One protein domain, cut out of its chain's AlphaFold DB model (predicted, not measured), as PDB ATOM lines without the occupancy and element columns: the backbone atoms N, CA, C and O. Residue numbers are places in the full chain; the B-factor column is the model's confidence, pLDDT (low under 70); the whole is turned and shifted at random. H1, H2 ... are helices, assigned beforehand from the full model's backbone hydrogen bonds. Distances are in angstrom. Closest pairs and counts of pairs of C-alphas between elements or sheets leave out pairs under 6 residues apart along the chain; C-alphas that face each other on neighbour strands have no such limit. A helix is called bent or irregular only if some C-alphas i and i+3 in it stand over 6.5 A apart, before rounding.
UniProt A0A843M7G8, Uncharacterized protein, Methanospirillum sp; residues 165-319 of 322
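This is residues 165 to 319 of the 322 residues of an uncharacterized protein of Methanospirillum sp (UniProt A0A843M7G8). Look first for one long helix, H1, which runs through the domain as its core, with the shorter helices H5, H6, H7 and H8 packed round it. H2 and H3 make a corner toward one end of the longest axis; toward the other, H4 and H5 run opposite ways side by side, and the last residues of H9, 312 to 319, stick out beyond H4. The printed part has 155 residues with nine named helices, H1 to H9 along the chain, and no named strand: the class is all helix. The whole is compact, with a radius of gyration of the C-alphas of 16.3 A and spans of 44 by 41 by 33 A.

Find C-alpha 165 at (19.777, -27.001, -37.321); from there H1 runs 38.4 A to C-alpha 191 at (-10.065, -46.903, -23.509). Then come H2, residues 197 to 211, 21.0 A; H3, 214 to 224, 15.5 A; H4, 227 to 242, 23.9 A; H5, 248 to 259, 15.6 A; H6, 262 to 265; H7, 268 to 275; and H8, 289 to 297. H9, 307 to 319, runs 18.9 A and ends at C-alpha 319, (12.873, -58.991, -49.844). H3 is irregular: C-alphas 220 and 223 are 7.3 A apart.

Begin at the hub, H1. Its residues 170 to 181 touch H7, opposite ways at a steep tilt of 41 degrees; the closest C-alphas, of Gly 177 and Ser 271, are 4.0 A apart. Its residues 176 to 187 touch H6, closest at C-alphas Ser 180 and Gly 263, 4.2 A. Its residues 175 to 180 touch H5 at a steep tilt of 55 degrees, C-alphas Tyr 179 and Phe 254 closest at 6.8 A. Its residues 179 to 186 touch H8 at a shallow tilt of 14 degrees, C-alphas Asn 182 and Phe 289 closest at 5.9 A. H3 touches H6, C-alphas Ile 218 and Ala 262 closest at 6.2 A, and touches H2 only at the corner, C-alphas Met 208 and Phe 214 closest at 5.9 A. H4 and H9 only just touch, with 3 pairs of C-alphas within 8 A, the closest Ser 235 and Cys 307, 6.6 A. Every O i to N i+4 pair is within hydrogen-bond range in H1, H2, H5, H7 and H8; H3 has 5 of 7, H4 11 of 12, H9 8 of 9, and H6 is too short for such a pair.

The C-alphas farthest apart, of Asp 199 and Lys 319, are 45.7 A apart. The printed part has no cut; the link from H7 to H8, residues 276 to 288, is long. The mean pLDDT of the printed part is 70.7, and 71 residues are under 70, among them 188 to 200, 237 to 252 and 283 to 319.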
ATOM      1  N   LEU A 165      20.009 -25.952 -38.309       81.69
ATOM      2  CA  LEU A 165      19.777 -27.001 -37.321       81.69
ATOM      3  C   LEU A 165      18.591 -26.695 -36.397       81.69
ATOM      4  O   LEU A 165      17.750 -27.565 -36.175       81.69
ATOM      5  N   SER A 166      18.483 -25.461 -35.899       84.88
ATOM      6  CA  SER A 166      17.365 -25.048 -35.045       84.88
ATOM      7  C   SER A 166      16.019 -25.210 -35.760       84.88
ATOM      8  O   SER A 166      15.075 -25.741 -35.171       84.88
ATOM      9  N   GLN A 167      15.932 -24.845 -37.044       86.69
ATOM     10  CA  GLN A 167      14.719 -25.019 -37.843       86.69
ATOM     11  C   GLN A 167      14.415 -26.500 -38.116       86.69
ATOM     12  O   GLN A 167      13.255 -26.903 -38.070       86.69
ATOM     13  N   ARG A 168      15.434 -27.335 -38.353       86.88
ATOM     14  CA  ARG A 168      15.263 -28.788 -38.551       86.88
ATOM     15  C   ARG A 168      14.740 -29.484 -37.299       86.88
ATOM     16  O   ARG A 168      13.814 -30.284 -37.398       86.88
ATOM     17  N   ILE A 169      15.288 -29.146 -36.132       88.44
ATOM     18  CA  ILE A 169      14.817 -29.665 -34.841       88.44
ATOM     19  C   ILE A 169      13.394 -29.194 -34.574       88.44
ATOM     20  O   ILE A 169      12.550 -29.999 -34.195       88.44
ATOM     21  N   SER A 170      13.120 -27.908 -34.805       90.69
ATOM     22  CA  SER A 170      11.781 -27.335 -34.642       90.69
ATOM     23  C   SER A 170      10.753 -28.065 -35.501       90.69
ATOM     24  O   SER A 170       9.692 -28.427 -35.002       90.69
ATOM     25  N   HIS A 171      11.098 -28.367 -36.752       89.12
ATOM     26  CA  HIS A 171      10.251 -29.136 -37.657       89.12
ATOM     27  C   HIS A 171      10.048 -30.577 -37.168       89.12
ATOM     28  O   HIS A 171       8.911 -31.030 -37.103       89.12
ATOM     29  N   LEU A 172      11.108 -31.288 -36.762       89.88
ATOM     30  CA  LEU A 172      10.951 -32.636 -36.206       89.88
ATOM     31  C   LEU A 172      10.043 -32.628 -34.969       89.88
ATOM     32  O   LEU A 172       9.156 -33.471 -34.853       89.88
ATOM     33  N   LEU A 173      10.262 -31.685 -34.048       92.56
ATOM     34  CA  LEU A 173       9.440 -31.532 -32.852       92.56
ATOM     35  C   LEU A 173       7.993 -31.240 -33.232       92.56
ATOM     36  O   LEU A 173       7.109 -31.911 -32.711       92.56
ATOM     37  N   TYR A 174       7.749 -30.322 -34.169       90.75
ATOM     38  CA  TYR A 174       6.411 -30.041 -34.684       90.75
ATOM     39  C   TYR A 174       5.696 -31.316 -35.124       90.75
ATOM     40  O   TYR A 174       4.590 -31.585 -34.654       90.75
ATOM     41  N   ASP A 175       6.341 -32.128 -35.962       87.38
ATOM     42  CA  ASP A 175       5.747 -33.364 -36.460       87.38
ATOM     43  C   ASP A 175       5.516 -34.375 -35.321       87.38
ATOM     44  O   ASP A 175       4.428 -34.941 -35.221       87.38
ATOM     45  N   ILE A 176       6.476 -34.548 -34.399       90.38
ATOM     46  CA  ILE A 176       6.303 -35.370 -33.185       90.38
ATOM     47  C   ILE A 176       5.079 -34.906 -32.391       90.38
ATOM     48  O   ILE A 176       4.221 -35.713 -32.043       90.38
ATOM     49  N   GLY A 177       4.974 -33.608 -32.106       89.56
ATOM     50  CA  GLY A 177       3.863 -33.039 -31.353       89.56
ATOM     51  C   GLY A 177       2.530 -33.229 -32.065       89.56
ATOM     52  O   GLY A 177       1.536 -33.589 -31.433       89.56
ATOM     53  N   TYR A 178       2.510 -33.020 -33.382       85.06
ATOM     54  CA  TYR A 178       1.330 -33.204 -34.211       85.06
ATOM     55  C   TYR A 178       0.838 -34.657 -34.163       85.06
ATOM     56  O   TYR A 178      -0.336 -34.895 -33.867       85.06
ATOM     57  N   TYR A 179       1.720 -35.633 -34.386       83.38
ATOM     58  CA  TYR A 179       1.354 -37.050 -34.371       83.38
ATOM     59  C   TYR A 179       0.943 -37.527 -32.982       83.38
ATOM     60  O   TYR A 179      -0.148 -38.076 -32.829       83.38
ATOM     61  N   SER A 180       1.768 -37.278 -31.965       85.81
ATOM     62  CA  SER A 180       1.515 -37.758 -30.604       85.81
ATOM     63  C   SER A 180       0.217 -37.204 -30.034       85.81
ATOM     64  O   SER A 180      -0.558 -37.948 -29.438       85.81
ATOM     65  N   HIS A 181      -0.085 -35.925 -30.291       83.31
ATOM     66  CA  HIS A 181      -1.355 -35.343 -29.871       83.31
ATOM     67  C   HIS A 181      -2.541 -36.140 -30.426       83.31
ATOM     68  O   HIS A 181      -3.429 -36.520 -29.672       83.31
ATOM     69  N   ASN A 182      -2.555 -36.427 -31.730       77.75
ATOM     70  CA  ASN A 182      -3.683 -37.116 -32.354       77.75
ATOM     71  C   ASN A 182      -3.764 -38.608 -31.979       77.75
ATOM     72  O   ASN A 182      -4.853 -39.083 -31.669       77.75
ATOM     73  N   ILE A 183      -2.632 -39.323 -31.948       78.50
ATOM     74  CA  ILE A 183      -2.576 -40.746 -31.556       78.50
ATOM     75  C   ILE A 183      -3.115 -40.935 -30.139       78.50
ATOM     76  O   ILE A 183      -3.881 -41.863 -29.882       78.50
ATOM     77  N   ARG A 184      -2.742 -40.045 -29.216       77.12
ATOM     78  CA  ARG A 184      -3.187 -40.122 -27.827       77.12
ATOM     79  C   ARG A 184      -4.704 -40.004 -27.694       77.12
ATOM     80  O   ARG A 184      -5.307 -40.782 -26.959       77.12
ATOM     81  N   TRP A 185      -5.330 -39.082 -28.426       74.31
ATOM     82  CA  TRP A 185      -6.793 -38.973 -28.460       74.31
ATOM     83  C   TRP A 185      -7.455 -40.253 -28.972       74.31
ATOM     84  O   TRP A 185      -8.463 -40.683 -28.412       74.31
ATOM     85  N   ASP A 186      -6.881 -40.874 -30.004       72.56
ATOM     86  CA  ASP A 186      -7.393 -42.132 -30.548       72.56
ATOM     87  C   ASP A 186      -7.273 -43.278 -29.539       72.56
ATOM     88  O   ASP A 186      -8.214 -44.059 -29.383       72.56
ATOM     89  N   MET A 187      -6.151 -43.352 -28.818       72.31
ATOM     90  CA  MET A 187      -5.946 -44.329 -27.752       72.31
ATOM     91  C   MET A 187      -6.971 -44.148 -26.624       72.31
ATOM     92  O   MET A 187      -7.671 -45.094 -26.272       72.31
ATOM     93  N   LEU A 188      -7.117 -42.932 -26.095       69.69
ATOM     94  CA  LEU A 188      -8.028 -42.643 -24.983       69.69
ATOM     95  C   LEU A 188      -9.494 -42.903 -25.338       69.69
ATOM     96  O   LEU A 188     -10.235 -43.487 -24.550       69.69
ATOM     97  N   TYR A 189      -9.908 -42.556 -26.557       67.56
ATOM     98  CA  TYR A 189     -11.242 -42.889 -27.050       67.56
ATOM     99  C   TYR A 189     -11.516 -44.399 -27.042       67.56
ATOM    100  O   TYR A 189     -12.654 -44.822 -26.837       67.56
ATOM    101  N   ARG A 190     -10.498 -45.220 -27.325       66.88
ATOM    102  CA  ARG A 190     -10.623 -46.683 -27.300       66.88
ATOM    103  C   ARG A 190     -10.646 -47.231 -25.876       66.88
ATOM    104  O   ARG A 190     -11.253 -48.278 -25.685       66.88
ATOM    105  N   PHE A 191     -10.037 -46.529 -24.921       67.88
ATOM    106  CA  PHE A 191     -10.065 -46.903 -23.509       67.88
ATOM    107  C   PHE A 191     -11.355 -46.536 -22.787       67.88
ATOM    108  O   PHE A 191     -11.711 -47.290 -21.901       67.88
ATOM    109  N   ARG A 192     -12.028 -45.444 -23.184       54.44
ATOM    110  CA  ARG A 192     -13.395 -44.958 -22.859       54.44
ATOM    111  C   ARG A 192     -14.013 -45.148 -21.457       54.44
ATOM    112  O   ARG A 192     -15.090 -44.591 -21.272       54.44
ATOM    113  N   GLU A 193     -13.401 -45.829 -20.497       49.56
ATOM    114  CA  GLU A 193     -14.017 -46.108 -19.197       49.56
ATOM    115  C   GLU A 193     -13.341 -45.388 -18.018       49.56
ATOM    116  O   GLU A 193     -14.086 -44.967 -17.145       49.56
ATOM    117  N   ASP A 194     -12.030 -45.070 -18.017       51.69
ATOM    118  CA  ASP A 194     -11.390 -44.610 -16.756       51.69
ATOM    119  C   ASP A 194     -10.372 -43.445 -16.815       51.69
ATOM    120  O   ASP A 194      -9.846 -43.061 -15.770       51.69
ATOM    121  N   TRP A 195     -10.055 -42.850 -17.977       52.91
ATOM    122  CA  TRP A 195      -8.974 -41.841 -18.053       52.91
ATOM    123  C   TRP A 195      -9.421 -40.445 -18.497       52.91
ATOM    124  O   TRP A 195      -9.611 -40.183 -19.688       52.91
ATOM    125  N   ASP A 196      -9.495 -39.525 -17.531       59.03
ATOM    126  CA  ASP A 196      -9.595 -38.089 -17.787       59.03
ATOM    127  C   ASP A 196      -8.239 -37.508 -18.212       59.03
ATOM    128  O   ASP A 196      -7.177 -37.790 -17.651       59.03
ATOM    129  N   ILE A 197      -8.276 -36.660 -19.239       57.84
ATOM    130  CA  ILE A 197      -7.074 -36.189 -19.939       57.84
ATOM    131  C   ILE A 197      -6.199 -35.320 -19.048       57.84
ATOM    132  O   ILE A 197      -4.981 -35.484 -19.062       57.84
ATOM    133  N   GLY A 198      -6.818 -34.473 -18.223       62.19
ATOM    134  CA  GLY A 198      -6.100 -33.616 -17.282       62.19
ATOM    135  C   GLY A 198      -5.311 -34.409 -16.240       62.19
ATOM    136  O   GLY A 198      -4.140 -34.114 -16.004       62.19
ATOM    137  N   ASP A 199      -5.914 -35.455 -15.678       62.25
ATOM    138  CA  ASP A 199      -5.289 -36.251 -14.621       62.25
ATOM    139  C   ASP A 199      -4.217 -37.187 -15.188       62.25
ATOM    140  O   ASP A 199      -3.127 -37.297 -14.622       62.25
ATOM    141  N   SER A 200      -4.462 -37.780 -16.364       69.88
ATOM    142  CA  SER A 200      -3.483 -38.647 -17.034       69.88
ATOM    143  C   SER A 200      -2.162 -37.928 -17.338       69.88
ATOM    144  O   SER A 200      -1.088 -38.516 -17.236       69.88
ATOM    145  N   ASP A 201      -2.209 -36.636 -17.671       75.12
ATOM    146  CA  ASP A 201      -1.007 -35.845 -17.939       75.12
ATOM    147  C   ASP A 201      -0.204 -35.533 -16.682       75.12
ATOM    148  O   ASP A 201       1.031 -35.577 -16.706       75.12
ATOM    149  N   LEU A 202      -0.887 -35.247 -15.575       78.44
ATOM    150  CA  LEU A 202      -0.228 -35.020 -14.294       78.44
ATOM    151  C   LEU A 202       0.486 -36.283 -13.812       78.44
ATOM    152  O   LEU A 202       1.644 -36.171 -13.389       78.44
ATOM    153  N   VAL A 203      -0.170 -37.441 -13.953       82.75
ATOM    154  CA  VAL A 203       0.372 -38.764 -13.619       82.75
ATOM    155  C   VAL A 203       1.597 -39.080 -14.473       82.75
ATOM    156  O   VAL A 203       2.658 -39.332 -13.913       82.75
ATOM    157  N   LEU A 204       1.519 -38.962 -15.805       86.31
ATOM    158  CA  LEU A 204       2.668 -39.239 -16.682       86.31
ATOM    159  C   LEU A 204       3.875 -38.355 -16.352       86.31
ATOM    160  O   LEU A 204       5.003 -38.837 -16.288       86.31
ATOM    161  N   LEU A 205       3.660 -37.057 -16.109       88.94
ATOM    162  CA  LEU A 205       4.754 -36.158 -15.735       88.94
ATOM    163  C   LEU A 205       5.369 -36.525 -14.375       88.94
ATOM    164  O   LEU A 205       6.573 -36.347 -14.194       88.94
ATOM    165  N   GLU A 206       4.562 -36.994 -13.419       89.00
ATOM    166  CA  GLU A 206       5.025 -37.499 -12.119       89.00
ATOM    167  C   GLU A 206       5.819 -38.795 -12.265       89.00
ATOM    168  O   GLU A 206       6.947 -38.865 -11.778       89.00
ATOM    169  N   GLU A 207       5.287 -39.778 -12.988       90.19
ATOM    170  CA  GLU A 207       5.960 -41.049 -13.256       90.19
ATOM    171  C   GLU A 207       7.293 -40.837 -13.971       90.19
ATOM    172  O   GLU A 207       8.303 -41.394 -13.552       90.19
ATOM    173  N   MET A 208       7.341 -39.965 -14.983       92.06
ATOM    174  CA  MET A 208       8.591 -39.610 -15.662       92.06
ATOM    175  C   MET A 208       9.641 -39.053 -14.699       92.06
ATOM    176  O   MET A 208      10.821 -39.372 -14.820       92.06
ATOM    177  N   ILE A 209       9.237 -38.208 -13.748       90.69
ATOM    178  CA  ILE A 209      10.160 -37.644 -12.754       90.69
ATOM    179  C   ILE A 209      10.614 -38.717 -11.766       90.69
ATOM    180  O   ILE A 209      11.787 -38.727 -11.393       90.69
ATOM    181  N   LEU A 210       9.705 -39.593 -11.336       91.81
ATOM    182  CA  LEU A 210       9.999 -40.675 -10.398       91.81
ATOM    183  C   LEU A 210      10.951 -41.705 -11.013       91.81
ATOM    184  O   LEU A 210      11.940 -42.062 -10.381       91.81
ATOM    185  N   LEU A 211      10.692 -42.126 -12.251       91.38
ATOM    186  CA  LEU A 211      11.556 -43.040 -13.000       91.38
ATOM    187  C   LEU A 211      12.868 -42.373 -13.424       91.38
ATOM    188  O   LEU A 211      13.875 -43.052 -13.581       91.38
ATOM    189  N   SER A 212      12.862 -41.045 -13.597       91.50
ATOM    190  CA  SER A 212      13.986 -40.265 -14.136       91.50
ATOM    191  C   SER A 212      14.459 -40.727 -15.522       91.50
ATOM    192  O   SER A 212      15.563 -40.390 -15.945       91.50
ATOM    193  N   ASP A 213      13.606 -41.457 -16.242       92.06
ATOM    194  CA  ASP A 213      13.898 -42.070 -17.531       92.06
ATOM    195  C   ASP A 213      12.587 -42.258 -18.315       92.06
ATOM    196  O   ASP A 213      11.621 -42.848 -17.823       92.06
ATOM    197  N   PHE A 214      12.533 -41.711 -19.529       92.81
ATOM    198  CA  PHE A 214      11.359 -41.815 -20.395       92.81
ATOM    199  C   PHE A 214      11.298 -43.147 -21.157       92.81
ATOM    200  O   PHE A 214      10.203 -43.634 -21.434       92.81
ATOM    201  N   ASP A 215      12.443 -43.756 -21.467       91.81
ATOM    202  CA  ASP A 215      12.495 -45.062 -22.124       91.81
ATOM    203  C   ASP A 215      11.887 -46.135 -21.200       91.81
ATOM    204  O   ASP A 215      11.058 -46.937 -21.632       91.81
ATOM    205  N   LEU A 216      12.189 -46.071 -19.896       91.12
ATOM    206  CA  LEU A 216      11.576 -46.951 -18.892       91.12
ATOM    207  C   LEU A 216      10.065 -46.730 -18.744       91.12
ATOM    208  O   LEU A 216       9.315 -47.697 -18.616       91.12
ATOM    209  N   LEU A 217       9.598 -45.476 -18.788       91.69
ATOM    210  CA  LEU A 217       8.162 -45.168 -18.762       91.69
ATOM    211  C   LEU A 217       7.438 -45.864 -19.920       91.69
ATOM    212  O   LEU A 217       6.386 -46.477 -19.716       91.69
ATOM    213  N   ILE A 218       8.007 -45.770 -21.124       89.94
ATOM    214  CA  ILE A 218       7.499 -46.447 -22.312       89.94
ATOM    215  C   ILE A 218       7.456 -47.957 -22.085       89.94
ATOM    216  O   ILE A 218       6.421 -48.577 -22.322       89.94
ATOM    217  N   ASP A 219       8.550 -48.559 -21.625       88.38
ATOM    218  CA  ASP A 219       8.632 -50.009 -21.467       88.38
ATOM    219  C   ASP A 219       7.635 -50.555 -20.446       88.38
ATOM    220  O   ASP A 219       7.036 -51.607 -20.685       88.38
ATOM    221  N   HIS A 220       7.404 -49.822 -19.355       87.25
ATOM    222  CA  HIS A 220       6.408 -50.177 -18.347       87.25
ATOM    223  C   HIS A 220       4.978 -50.077 -18.880       87.25
ATOM    224  O   HIS A 220       4.140 -50.920 -18.565       87.25
ATOM    225  N   ASN A 221       4.695 -49.062 -19.698       82.88
ATOM    226  CA  ASN A 221       3.327 -48.728 -20.068       82.88
ATOM    227  C   ASN A 221       2.917 -49.198 -21.467       82.88
ATOM    228  O   ASN A 221       1.726 -49.237 -21.754       82.88
ATOM    229  N   LYS A 222       3.838 -49.612 -22.345       77.81
ATOM    230  CA  LYS A 222       3.510 -50.016 -23.729       77.81
ATOM    231  C   LYS A 222       2.488 -51.147 -23.825       77.81
ATOM    232  O   LYS A 222       1.733 -51.199 -24.791       77.81
ATOM    233  N   MET A 223       2.433 -52.023 -22.821       75.25
ATOM    234  CA  MET A 223       1.439 -53.103 -22.743       75.25
ATOM    235  C   MET A 223       0.014 -52.574 -22.529       75.25
ATOM    236  O   MET A 223      -0.949 -53.265 -22.850       75.25
ATOM    237  N   ASN A 224      -0.111 -51.332 -22.059       76.12
ATOM    238  CA  ASN A 224      -1.366 -50.605 -21.934       76.12
ATOM    239  C   ASN A 224      -1.797 -49.968 -23.261       76.12
ATOM    240  O   ASN A 224      -2.781 -49.247 -23.272       76.12
ATOM    241  N   VAL A 225      -1.096 -50.166 -24.382       75.00
ATOM    242  CA  VAL A 225      -1.590 -49.736 -25.701       75.00
ATOM    243  C   VAL A 225      -2.422 -50.876 -26.305       75.00
ATOM    244  O   VAL A 225      -1.920 -51.998 -26.401       75.00
ATOM    245  N   PRO A 226      -3.673 -50.647 -26.757       71.69
ATOM    246  CA  PRO A 226      -4.509 -51.709 -27.295       71.69
ATOM    247  C   PRO A 226      -3.847 -52.333 -28.520       71.69
ATOM    248  O   PRO A 226      -3.521 -51.644 -29.490       71.69
ATOM    249  N   SER A 227      -3.702 -53.655 -28.517       66.75
ATOM    250  CA  SER A 227      -3.046 -54.388 -29.608       66.75
ATOM    251  C   SER A 227      -3.720 -54.159 -30.970       66.75
ATOM    252  O   SER A 227      -3.052 -54.117 -32.004       66.75
ATOM    253  N   ASN A 228      -5.037 -53.937 -30.984       69.06
ATOM    254  CA  ASN A 228      -5.809 -53.651 -32.193       69.06
ATOM    255  C   ASN A 228      -5.678 -52.202 -32.693       69.06
ATOM    256  O   ASN A 228      -5.867 -51.971 -33.888       69.06
ATOM    257  N   LEU A 229      -5.329 -51.241 -31.831       72.81
ATOM    258  CA  LEU A 229      -5.099 -49.847 -32.223       72.81
ATOM    259  C   LEU A 229      -3.950 -49.778 -33.232       72.81
ATOM    260  O   LEU A 229      -4.057 -49.093 -34.251       72.81
ATOM    261  N   LEU A 230      -2.905 -50.582 -32.986       66.56
ATOM    262  CA  LEU A 230      -1.736 -50.680 -33.853       66.56
ATOM    263  C   LEU A 230      -2.091 -51.064 -35.286       66.56
ATOM    264  O   LEU A 230      -1.694 -50.427 -36.265       66.56
ATOM    265  N   LEU A 231      -2.909 -52.094 -35.397       68.69
ATOM    266  CA  LEU A 231      -3.313 -52.670 -36.668       68.69
ATOM    267  C   LEU A 231      -4.261 -51.758 -37.437       68.69
ATOM    268  O   LEU A 231      -4.137 -51.612 -38.652       68.69
ATOM    269  N   GLN A 232      -5.186 -51.120 -36.723       71.56
ATOM    270  CA  GLN A 232      -6.174 -50.223 -37.312       71.56
ATOM    271  C   GLN A 232      -5.518 -48.990 -37.922       71.56
ATOM    272  O   GLN A 232      -5.778 -48.676 -39.084       71.56
ATOM    273  N   ILE A 233      -4.630 -48.331 -37.172       72.56
ATOM    274  CA  ILE A 233      -3.956 -47.133 -37.667       72.56
ATOM    275  C   ILE A 233      -3.061 -47.494 -38.858       72.56
ATOM    276  O   ILE A 233      -3.187 -46.880 -39.916       72.56
ATOM    277  N   CYS A 234      -2.244 -48.548 -38.759       70.69
ATOM    278  CA  CYS A 234      -1.419 -49.005 -39.882       70.69
ATOM    279  C   CYS A 234      -2.250 -49.337 -41.134       70.69
ATOM    280  O   CYS A 234      -1.865 -48.974 -42.247       70.69
ATOM    281  N   SER A 235      -3.405 -49.992 -40.972       69.50
ATOM    282  CA  SER A 235      -4.281 -50.338 -42.095       69.50
ATOM    283  C   SER A 235      -4.885 -49.106 -42.772       69.50
ATOM    284  O   SER A 235      -4.991 -49.088 -43.999       69.50
ATOM    285  N   ILE A 236      -5.279 -48.087 -42.007       71.06
ATOM    286  CA  ILE A 236      -5.871 -46.860 -42.558       71.06
ATOM    287  C   ILE A 236      -4.809 -46.003 -43.224       71.06
ATOM    288  O   ILE A 236      -5.046 -45.497 -44.317       71.06
ATOM    289  N   ILE A 237      -3.616 -45.897 -42.638       69.31
ATOM    290  CA  ILE A 237      -2.521 -45.182 -43.290       69.31
ATOM    291  C   ILE A 237      -2.154 -45.865 -44.610       69.31
ATOM    292  O   ILE A 237      -2.008 -45.192 -45.626       69.31
ATOM    293  N   LYS A 238      -2.081 -47.202 -44.648       67.75
ATOM    294  CA  LYS A 238      -1.858 -47.948 -45.898       67.75
ATOM    295  C   LYS A 238      -2.954 -47.688 -46.935       67.75
ATOM    296  O   LYS A 238      -2.654 -47.630 -48.120       67.75
ATOM    297  N   PHE A 239      -4.208 -47.563 -46.510       67.25
ATOM    298  CA  PHE A 239      -5.314 -47.221 -47.403       67.25
ATOM    299  C   PHE A 239      -5.155 -45.798 -47.960       67.25
ATOM    300  O   PHE A 239      -5.094 -45.620 -49.169       67.25
ATOM    301  N   LEU A 240      -4.952 -44.805 -47.094       64.25
ATOM    302  CA  LEU A 240      -4.821 -43.400 -47.490       64.25
ATOM    303  C   LEU A 240      -3.595 -43.123 -48.361       64.25
ATOM    304  O   LEU A 240      -3.653 -42.341 -49.305       64.25
ATOM    305  N   THR A 241      -2.483 -43.791 -48.066       59.41
ATOM    306  CA  THR A 241      -1.244 -43.656 -48.846       59.41
ATOM    307  C   THR A 241      -1.344 -44.283 -50.239       59.41
ATOM    308  O   THR A 241      -0.535 -43.944 -51.099       59.41
ATOM    309  N   LYS A 242      -2.334 -45.155 -50.505       58.53
ATOM    310  CA  LYS A 242      -2.649 -45.633 -51.866       58.53
ATOM    311  C   LYS A 242      -3.424 -44.607 -52.693       58.53
ATOM    312  O   LYS A 242      -3.239 -44.575 -53.904       58.53
ATOM    313  N   ASP A 243      -4.221 -43.762 -52.045       52.88
ATOM    314  CA  ASP A 243      -5.085 -42.763 -52.690       52.88
ATOM    315  C   ASP A 243      -4.398 -41.396 -52.889       52.88
ATOM    316  O   ASP A 243      -5.057 -40.393 -53.154       52.88
ATOM    317  N   GLY A 244      -3.066 -41.332 -52.782       47.53
ATOM    318  CA  GLY A 244      -2.302 -40.112 -53.061       47.53
ATOM    319  C   GLY A 244      -2.021 -39.214 -51.851       47.53
ATOM    320  O   GLY A 244      -1.593 -38.079 -52.039       47.53
ATOM    321  N   PHE A 245      -2.179 -39.693 -50.610       49.12
ATOM    322  CA  PHE A 245      -1.529 -39.032 -49.469       49.12
ATOM    323  C   PHE A 245      -0.025 -39.340 -49.493       49.12
ATOM    324  O   PHE A 245       0.442 -40.374 -49.008       49.12
ATOM    325  N   TYR A 246       0.732 -38.450 -50.131       48.97
ATOM    326  CA  TYR A 246       2.173 -38.573 -50.323       48.97
ATOM    327  C   TYR A 246       2.939 -38.209 -49.049       48.97
ATOM    328  O   TYR A 246       2.917 -37.074 -48.588       48.97
ATOM    329  N   GLY A 247       3.674 -39.183 -48.506       51.53
ATOM    330  CA  GLY A 247       4.625 -38.941 -47.427       51.53
ATOM    331  C   GLY A 247       5.088 -40.210 -46.718       51.53
ATOM    332  O   GLY A 247       4.723 -40.442 -45.570       51.53
ATOM    333  N   LYS A 248       5.941 -41.033 -47.349       53.88
ATOM    334  CA  LYS A 248       6.587 -42.159 -46.636       53.88
ATOM    335  C   LYS A 248       7.415 -41.701 -45.421       53.88
ATOM    336  O   LYS A 248       7.497 -42.453 -44.462       53.88
ATOM    337  N   ALA A 249       7.954 -40.480 -45.412       56.59
ATOM    338  CA  ALA A 249       8.690 -39.932 -44.270       56.59
ATOM    339  C   ALA A 249       7.793 -39.626 -43.047       56.59
ATOM    340  O   ALA A 249       8.078 -40.162 -41.978       56.59
ATOM    341  N   PRO A 250       6.672 -38.884 -43.187       58.84
ATOM    342  CA  PRO A 250       5.576 -38.847 -42.212       58.84
ATOM    343  C   PRO A 250       5.180 -40.220 -41.656       58.84
ATOM    344  O   PRO A 250       5.039 -40.388 -40.448       58.84
ATOM    345  N   LEU A 251       5.060 -41.223 -42.532       62.12
ATOM    346  CA  LEU A 251       4.740 -42.595 -42.145       62.12
ATOM    347  C   LEU A 251       5.868 -43.273 -41.355       62.12
ATOM    348  O   LEU A 251       5.576 -43.983 -40.401       62.12
ATOM    349  N   GLN A 252       7.136 -43.071 -41.713       68.81
ATOM    350  CA  GLN A 252       8.283 -43.624 -40.980       68.81
ATOM    351  C   GLN A 252       8.452 -42.962 -39.606       68.81
ATOM    352  O   GLN A 252       8.686 -43.652 -38.613       68.81
ATOM    353  N   LEU A 253       8.263 -41.641 -39.523       73.12
ATOM    354  CA  LEU A 253       8.215 -40.911 -38.255       73.12
ATOM    355  C   LEU A 253       7.062 -41.421 -37.383       73.12
ATOM    356  O   LEU A 253       7.273 -41.763 -36.221       73.12
ATOM    357  N   PHE A 254       5.869 -41.565 -37.964       73.12
ATOM    358  CA  PHE A 254       4.728 -42.183 -37.297       73.12
ATOM    359  C   PHE A 254       5.045 -43.605 -36.815       73.12
ATOM    360  O   PHE A 254       4.842 -43.904 -35.643       73.12
ATOM    361  N   GLN A 255       5.580 -44.472 -37.680       71.56
ATOM    362  CA  GLN A 255       5.950 -45.845 -37.328       71.56
ATOM    363  C   GLN A 255       6.890 -45.863 -36.129       71.56
ATOM    364  O   GLN A 255       6.669 -46.648 -35.217       71.56
ATOM    365  N   LYS A 256       7.880 -44.968 -36.082       77.62
ATOM    366  CA  LYS A 256       8.807 -44.866 -34.954       77.62
ATOM    367  C   LYS A 256       8.127 -44.418 -33.660       77.62
ATOM    368  O   LYS A 256       8.338 -45.049 -32.630       77.62
ATOM    369  N   LEU A 257       7.293 -43.373 -33.706       78.75
ATOM    370  CA  LEU A 257       6.508 -42.910 -32.547       78.75
ATOM    371  C   LEU A 257       5.573 -44.004 -32.019       78.75
ATOM    372  O   LEU A 257       5.297 -44.088 -30.825       78.75
ATOM    373  N   PHE A 258       5.055 -44.818 -32.929       76.06
ATOM    374  CA  PHE A 258       3.989 -45.760 -32.661       76.06
ATOM    375  C   PHE A 258       4.479 -47.143 -32.241       76.06
ATOM    376  O   PHE A 258       3.954 -47.709 -31.288       76.06
ATOM    377  N   GLN A 259       5.512 -47.674 -32.901       74.31
ATOM    378  CA  GLN A 259       6.133 -48.958 -32.560       74.31
ATOM    379  C   GLN A 259       6.757 -48.933 -31.169       74.31
ATOM    380  O   GLN A 259       6.710 -49.938 -30.466       74.31
ATOM    381  N   SER A 260       7.311 -47.790 -30.759       77.44
ATOM    382  CA  SER A 260       7.800 -47.631 -29.395       77.44
ATOM    383  C   SER A 260       6.681 -47.336 -28.398       77.44
ATOM    384  O   SER A 260       6.953 -47.276 -27.217       77.44
ATOM    385  N   GLY A 261       5.439 -47.079 -28.818       79.06
ATOM    386  CA  GLY A 261       4.378 -46.593 -27.927       79.06
ATOM    387  C   GLY A 261       4.570 -45.150 -27.437       79.06
ATOM    388  O   GLY A 261       3.666 -44.597 -26.813       79.06
ATOM    389  N   ALA A 262       5.689 -44.493 -27.762       84.88
ATOM    390  CA  ALA A 262       6.013 -43.143 -27.300       84.88
ATOM    391  C   ALA A 262       4.946 -42.108 -27.676       84.88
ATOM    392  O   ALA A 262       4.631 -41.229 -26.879       84.88
ATOM    393  N   GLY A 263       4.339 -42.238 -28.862       83.94
ATOM    394  CA  GLY A 263       3.261 -41.359 -29.316       83.94
ATOM    395  C   GLY A 263       2.047 -41.331 -28.377       83.94
ATOM    396  O   GLY A 263       1.323 -40.341 -28.362       83.94
ATOM    397  N   CYS A 264       1.846 -42.380 -27.573       81.19
ATOM    398  CA  CYS A 264       0.758 -42.474 -26.599       81.19
ATOM    399  C   CYS A 264       1.112 -41.849 -25.242       81.19
ATOM    400  O   CYS A 264       0.244 -41.277 -24.587       81.19
ATOM    401  N   PHE A 265       2.379 -41.954 -24.830       86.38
ATOM    402  CA  PHE A 265       2.847 -41.564 -23.492       86.38
ATOM    403  C   PHE A 265       3.512 -40.188 -23.445       86.38
ATOM    404  O   PHE A 265       3.926 -39.747 -22.378       86.38
ATOM    405  N   ILE A 266       3.605 -39.485 -24.577       88.56
ATOM    406  CA  ILE A 266       4.029 -38.083 -24.593       88.56
ATOM    407  C   ILE A 266       2.967 -37.227 -23.880       88.56
ATOM    408  O   ILE A 266       1.820 -37.191 -24.341       88.56
ATOM    409  N   PRO A 267       3.330 -36.496 -22.802       87.62
ATOM    410  CA  PRO A 267       2.433 -35.570 -22.113       87.62
ATOM    411  C   PRO A 267       1.777 -34.561 -23.064       87.62
ATOM    412  O   PRO A 267       2.433 -34.033 -23.970       87.62
ATOM    413  N   THR A 268       0.501 -34.228 -22.845       82.31
ATOM    414  CA  THR A 268      -0.235 -33.291 -23.710       82.31
ATOM    415  C   THR A 268       0.449 -31.935 -23.752       82.31
ATOM    416  O   THR A 268       0.582 -31.371 -24.838       82.31
ATOM    417  N   ASN A 269       0.971 -31.455 -22.617       84.81
ATOM    418  CA  ASN A 269       1.769 -30.230 -22.542       84.81
ATOM    419  C   ASN A 269       2.904 -30.237 -23.573       84.81
ATOM    420  O   ASN A 269       3.046 -29.269 -24.312       84.81
ATOM    421  N   PHE A 270       3.655 -31.336 -23.699       89.75
ATOM    422  CA  PHE A 270       4.741 -31.435 -24.679       89.75
ATOM    423  C   PHE A 270       4.195 -31.473 -26.100       89.75
ATOM    424  O   PHE A 270       4.661 -30.719 -26.949       89.75
ATOM    425  N   SER A 271       3.167 -32.289 -26.354       88.06
ATOM    426  CA  SER A 271       2.552 -32.371 -27.683       88.06
ATOM    427  C   SER A 271       2.062 -31.003 -28.178       88.06
ATOM    428  O   SER A 271       2.274 -30.646 -29.335       88.06
ATOM    429  N   LEU A 272       1.474 -30.195 -27.289       85.25
ATOM    430  CA  LEU A 272       0.997 -28.850 -27.589       85.25
ATOM    431  C   LEU A 272       2.155 -27.866 -27.768       85.25
ATOM    432  O   LEU A 272       2.156 -27.136 -28.756       85.25
ATOM    433  N   MET A 273       3.150 -27.879 -26.874       87.62
ATOM    434  CA  MET A 273       4.351 -27.040 -26.996       87.62
ATOM    435  C   MET A 273       5.058 -27.278 -28.330       87.62
ATOM    436  O   MET A 273       5.454 -26.332 -29.009       87.62
ATOM    437  N   PHE A 274       5.189 -28.542 -28.721       91.81
ATOM    438  CA  PHE A 274       5.862 -28.941 -29.947       91.81
ATOM    439  C   PHE A 274       5.076 -28.546 -31.197       91.81
ATOM    440  O   PHE A 274       5.668 -28.064 -32.155       91.81
ATOM    441  N   ARG A 275       3.741 -28.633 -31.181       87.38
ATOM    442  CA  ARG A 275       2.886 -28.170 -32.292       87.38
ATOM    443  C   ARG A 275       2.972 -26.666 -32.565       87.38
ATOM    444  O   ARG A 275       2.500 -26.222 -33.609       87.38
ATOM    445  N   LEU A 276       3.526 -25.884 -31.640       86.38
ATOM    446  CA  LEU A 276       3.771 -24.453 -31.824       86.38
ATOM    447  C   LEU A 276       5.145 -24.156 -32.444       86.38
ATOM    448  O   LEU A 276       5.424 -23.001 -32.764       86.38
ATOM    449  N   MET A 277       5.994 -25.171 -32.627       89.88
ATOM    450  CA  MET A 277       7.314 -25.000 -33.228       89.88
ATOM    451  C   MET A 277       7.205 -24.678 -34.728       89.88
ATOM    452  O   MET A 277       6.327 -25.204 -35.415       89.88
ATOM    453  N   PRO A 278       8.087 -23.824 -35.272       88.25
ATOM    454  CA  PRO A 278       8.088 -23.511 -36.695       88.25
ATOM    455  C   PRO A 278       8.515 -24.716 -37.547       88.25
ATOM    456  O   PRO A 278       9.340 -25.535 -37.138       88.25
ATOM    457  N   ARG A 279       7.985 -24.785 -38.771       85.50
ATOM    458  CA  ARG A 279       8.342 -25.788 -39.786       85.50
ATOM    459  C   ARG A 279       9.328 -25.217 -40.803       85.50
ATOM    460  O   ARG A 279       9.447 -24.001 -40.946       85.50
ATOM    461  N   LEU A 280      10.006 -26.101 -41.541       83.00
ATOM    462  CA  LEU A 280      10.793 -25.680 -42.704       83.00
ATOM    463  C   LEU A 280       9.861 -25.188 -43.830       83.00
ATOM    464  O   LEU A 280       8.810 -25.807 -44.035       83.00
ATOM    465  N   PRO A 281      10.251 -24.130 -44.567       73.12
ATOM    466  CA  PRO A 281       9.591 -23.752 -45.813       73.12
ATOM    467  C   PRO A 281       9.537 -24.950 -46.764       73.12
ATOM    468  O   PRO A 281      10.469 -25.754 -46.789       73.12
ATOM    469  N   ASP A 282       8.435 -25.085 -47.500       70.94
ATOM    470  CA  ASP A 282       8.241 -26.120 -48.527       70.94
ATOM    471  C   ASP A 282       8.246 -27.573 -48.011       70.94
ATOM    472  O   ASP A 282       8.345 -28.522 -48.787       70.94
ATOM    473  N   SER A 283       8.092 -27.771 -46.694       68.81
ATOM    474  CA  SER A 283       7.831 -29.099 -46.137       68.81
ATOM    475  C   SER A 283       6.485 -29.629 -46.646       68.81
ATOM    476  O   SER A 283       5.478 -28.921 -46.514       68.81
ATOM    477  N   PRO A 284       6.424 -30.867 -47.174       66.88
ATOM    478  CA  PRO A 284       5.160 -31.467 -47.579       66.88
ATOM    479  C   PRO A 284       4.195 -31.553 -46.393       66.88
ATOM    480  O   PRO A 284       4.601 -31.577 -45.227       66.88
ATOM    481  N   GLU A 285       2.895 -31.573 -46.668       66.50
ATOM    482  CA  GLU A 285       1.898 -31.709 -45.609       66.50
ATOM    483  C   GLU A 285       2.075 -33.037 -44.860       66.50
ATOM    484  O   GLU A 285       2.375 -34.081 -45.444       66.50
ATOM    485  N   TYR A 286       1.924 -32.985 -43.536       67.94
ATOM    486  CA  TYR A 286       1.916 -34.185 -42.711       67.94
ATOM    487  C   TYR A 286       0.692 -35.042 -43.053       67.94
ATOM    488  O   TYR A 286      -0.314 -34.563 -43.583       67.94
ATOM    489  N   LEU A 287       0.732 -36.317 -42.676       66.31
ATOM    490  CA  LEU A 287      -0.466 -37.143 -42.733       66.31
ATOM    491  C   LEU A 287      -1.479 -36.619 -41.704       66.31
ATOM    492  O   LEU A 287      -1.192 -36.641 -40.510       66.31
ATOM    493  N   ASP A 288      -2.634 -36.109 -42.143       68.88
ATOM    494  CA  ASP A 288      -3.629 -35.518 -41.236       68.88
ATOM    495  C   ASP A 288      -4.281 -36.601 -40.360       68.88
ATOM    496  O   ASP A 288      -5.260 -37.250 -40.736       68.88
ATOM    497  N   PHE A 289      -3.746 -36.802 -39.154       68.38
ATOM    498  CA  PHE A 289      -4.302 -37.762 -38.199       68.38
ATOM    499  C   PHE A 289      -5.674 -37.344 -37.672       68.38
ATOM    500  O   PHE A 289      -6.465 -38.200 -37.281       68.38
ATOM    501  N   GLY A 290      -6.013 -36.056 -37.728       69.06
ATOM    502  CA  GLY A 290      -7.372 -35.599 -37.468       69.06
ATOM    503  C   GLY A 290      -8.356 -36.147 -38.506       69.06
ATOM    504  O   GLY A 290      -9.467 -36.552 -38.149       69.06
ATOM    505  N   PHE A 291      -7.944 -36.210 -39.773       68.62
ATOM    506  CA  PHE A 291      -8.697 -36.854 -40.849       68.62
ATOM    507  C   PHE A 291      -8.743 -38.384 -40.700       68.62
ATOM    508  O   PHE A 291      -9.832 -38.956 -40.770       68.62
ATOM    509  N   ILE A 292      -7.614 -39.042 -40.398       67.12
ATOM    510  CA  ILE A 292      -7.558 -40.494 -40.101       67.12
ATOM    511  C   ILE A 292      -8.554 -40.855 -39.001       67.12
ATOM    512  O   ILE A 292      -9.365 -41.770 -39.155       67.12
ATOM    513  N   ARG A 293      -8.536 -40.095 -37.907       69.31
ATOM    514  CA  ARG A 293      -9.451 -40.246 -36.781       69.31
ATOM    515  C   ARG A 293     -10.913 -40.122 -37.204       69.31
ATOM    516  O   ARG A 293     -11.734 -40.975 -36.870       69.31
ATOM    517  N   LYS A 294     -11.257 -39.088 -37.982       67.88
ATOM    518  CA  LYS A 294     -12.619 -38.927 -38.527       67.88
ATOM    519  C   LYS A 294     -13.029 -40.138 -39.367       67.88
ATOM    520  O   LYS A 294     -14.159 -40.605 -39.234       67.88
ATOM    521  N   MET A 295     -12.121 -40.684 -40.178       65.19
ATOM    522  CA  MET A 295     -12.394 -41.900 -40.945       65.19
ATOM    523  C   MET A 295     -12.634 -43.114 -40.042       65.19
ATOM    524  O   MET A 295     -13.624 -43.816 -40.255       65.19
ATOM    525  N   MET A 296     -11.806 -43.319 -39.009       63.84
ATOM    526  CA  MET A 296     -11.983 -44.392 -38.014       63.84
ATOM    527  C   MET A 296     -13.360 -44.366 -37.352       63.84
ATOM    528  O   MET A 296     -13.944 -45.422 -37.104       63.84
ATOM    529  N   TYR A 297     -13.893 -43.175 -37.081       64.56
ATOM    530  CA  TYR A 297     -15.181 -43.018 -36.402       64.56
ATOM    531  C   TYR A 297     -16.393 -42.987 -37.333       64.56
ATOM    532  O   TYR A 297     -17.517 -43.155 -36.867       64.56
ATOM    533  N   SER A 298     -16.197 -42.832 -38.642       58.72
ATOM    534  CA  SER A 298     -17.292 -42.662 -39.610       58.72
ATOM    535  C   SER A 298     -18.118 -43.928 -39.927       58.72
ATOM    536  O   SER A 298     -18.928 -43.897 -40.848       58.72
ATOM    537  N   GLN A 299     -17.942 -45.046 -39.206       49.75
ATOM    538  CA  GLN A 299     -18.618 -46.352 -39.402       49.75
ATOM    539  C   GLN A 299     -18.518 -46.988 -40.813       49.75
ATOM    540  O   GLN A 299     -18.962 -48.119 -41.002       49.75
ATOM    541  N   ARG A 300     -17.904 -46.328 -41.805       44.56
ATOM    542  CA  ARG A 300     -17.830 -46.801 -43.201       44.56
ATOM    543  C   ARG A 300     -16.752 -47.848 -43.488       44.56
ATOM    544  O   ARG A 300     -16.770 -48.429 -44.567       44.56
ATOM    545  N   TYR A 301     -15.849 -48.131 -42.551       49.75
ATOM    546  CA  TYR A 301     -14.750 -49.072 -42.770       49.75
ATOM    547  C   TYR A 301     -14.841 -50.252 -41.796       49.75
ATOM    548  O   TYR A 301     -14.480 -50.139 -40.625       49.75
ATOM    549  N   ARG A 302     -15.314 -51.409 -42.285       45.09
ATOM    550  CA  ARG A 302     -15.051 -52.697 -41.624       45.09
ATOM    551  C   ARG A 302     -13.553 -52.963 -41.754       45.09
ATOM    552  O   ARG A 302     -13.057 -53.131 -42.862       45.09
ATOM    553  N   ILE A 303     -12.848 -52.944 -40.629       47.53
ATOM    554  CA  ILE A 303     -11.423 -53.281 -40.548       47.53
ATOM    555  C   ILE A 303     -11.245 -54.701 -41.103       47.53
ATOM    556  O   ILE A 303     -11.897 -55.622 -40.611       47.53
ATOM    557  N   ASP A 304     -10.407 -54.869 -42.128       43.28
ATOM    558  CA  ASP A 304     -10.055 -56.189 -42.665       43.28
ATOM    559  C   ASP A 304      -9.306 -56.984 -41.579       43.28
ATOM    560  O   ASP A 304      -8.204 -56.579 -41.188       43.28
ATOM    561  N   PRO A 305      -9.866 -58.099 -41.073       39.50
ATOM    562  CA  PRO A 305      -9.241 -58.886 -40.013       39.50
ATOM    563  C   PRO A 305      -7.927 -59.559 -40.450       39.50
ATOM    564  O   PRO A 305      -7.150 -59.967 -39.592       39.50
ATOM    565  N   ASN A 306      -7.634 -59.633 -41.753       37.31
ATOM    566  CA  ASN A 306      -6.432 -60.278 -42.295       37.31
ATOM    567  C   ASN A 306      -5.321 -59.284 -42.685       37.31
ATOM    568  O   ASN A 306      -4.330 -59.660 -43.319       37.31
ATOM    569  N   CYS A 307      -5.445 -58.009 -42.303       40.56
ATOM    570  CA  CYS A 307      -4.532 -56.950 -42.740       40.56
ATOM    571  C   CYS A 307      -3.068 -57.161 -42.291       40.56
ATOM    572  O   CYS A 307      -2.152 -56.790 -43.029       40.56
ATOM    573  N   ILE A 308      -2.837 -57.816 -41.141       35.94
ATOM    574  CA  ILE A 308      -1.500 -58.216 -40.663       35.94
ATOM    575  C   ILE A 308      -0.864 -59.221 -41.617       35.94
ATOM    576  O   ILE A 308       0.281 -59.052 -42.030       35.94
ATOM    577  N   THR A 309      -1.615 -60.252 -41.996       36.72
ATOM    578  CA  THR A 309      -1.152 -61.319 -42.887       36.72
ATOM    579  C   THR A 309      -0.798 -60.750 -44.263       36.72
ATOM    580  O   THR A 309       0.218 -61.119 -44.850       36.72
ATOM    581  N   HIS A 310      -1.557 -59.755 -44.740       36.62
ATOM    582  CA  HIS A 310      -1.260 -58.991 -45.958       36.62
ATOM    583  C   HIS A 310      -0.059 -58.030 -45.830       36.62
ATOM    584  O   HIS A 310       0.558 -57.668 -46.832       36.62
ATOM    585  N   TYR A 311       0.269 -57.563 -44.623       37.12
ATOM    586  CA  TYR A 311       1.443 -56.721 -44.374       37.12
ATOM    587  C   TYR A 311       2.727 -57.554 -44.302       37.12
ATOM    588  O   TYR A 311       3.705 -57.221 -44.965       37.12
ATOM    589  N   LEU A 312       2.701 -58.672 -43.572       37.12
ATOM    590  CA  LEU A 312       3.842 -59.584 -43.464       37.12
ATOM    591  C   LEU A 312       4.164 -60.259 -44.807       37.12
ATOM    592  O   LEU A 312       5.332 -60.342 -45.177       37.12
ATOM    593  N   SER A 313       3.153 -60.640 -45.596       38.50
ATOM    594  CA  SER A 313       3.360 -61.152 -46.965       38.50
ATOM    595  C   SER A 313       3.907 -60.093 -47.932       38.50
ATOM    596  O   SER A 313       4.741 -60.407 -48.777       38.50
ATOM    597  N   GLY A 314       3.513 -58.824 -47.778       35.03
ATOM    598  CA  GLY A 314       4.077 -57.707 -48.544       35.03
ATOM    599  C   GLY A 314       5.528 -57.371 -48.170       35.03
ATOM    600  O   GLY A 314       6.312 -57.009 -49.042       35.03
ATOM    601  N   ALA A 315       5.906 -57.529 -46.898       37.38
ATOM    602  CA  ALA A 315       7.290 -57.378 -46.442       37.38
ATOM    603  C   ALA A 315       8.197 -58.522 -46.937       37.38
ATOM    604  O   ALA A 315       9.374 -58.289 -47.208       37.38
ATOM    605  N   GLN A 316       7.644 -59.729 -47.114       31.66
ATOM    606  CA  GLN A 316       8.341 -60.858 -47.737       31.66
ATOM    607  C   GLN A 316       8.583 -60.604 -49.239       31.66
ATOM    608  O   GLN A 316       9.713 -60.698 -49.702       31.66
ATOM    609  N   LEU A 317       7.560 -60.139 -49.973       31.17
ATOM    610  CA  LEU A 317       7.666 -59.777 -51.399       31.17
ATOM    611  C   LEU A 317       8.664 -58.640 -51.687       31.17
ATOM    612  O   LEU A 317       9.208 -58.567 -52.787       31.17
ATOM    613  N   GLY A 318       8.900 -57.753 -50.715       33.53
ATOM    614  CA  GLY A 318       9.911 -56.696 -50.802       33.53
ATOM    615  C   GLY A 318      11.351 -57.179 -50.584       33.53
ATOM    616  O   GLY A 318      12.270 -56.499 -51.023       33.53
ATOM    617  N   LYS A 319      11.556 -58.340 -49.945       34.94
ATOM    618  CA  LYS A 319      12.873 -58.991 -49.844       34.94
ATOM    619  C   LYS A 319      13.232 -59.789 -51.094       34.94
ATOM    620  O   LYS A 319      14.410 -59.906 -51.393       34.94
TER     621      LYS A 319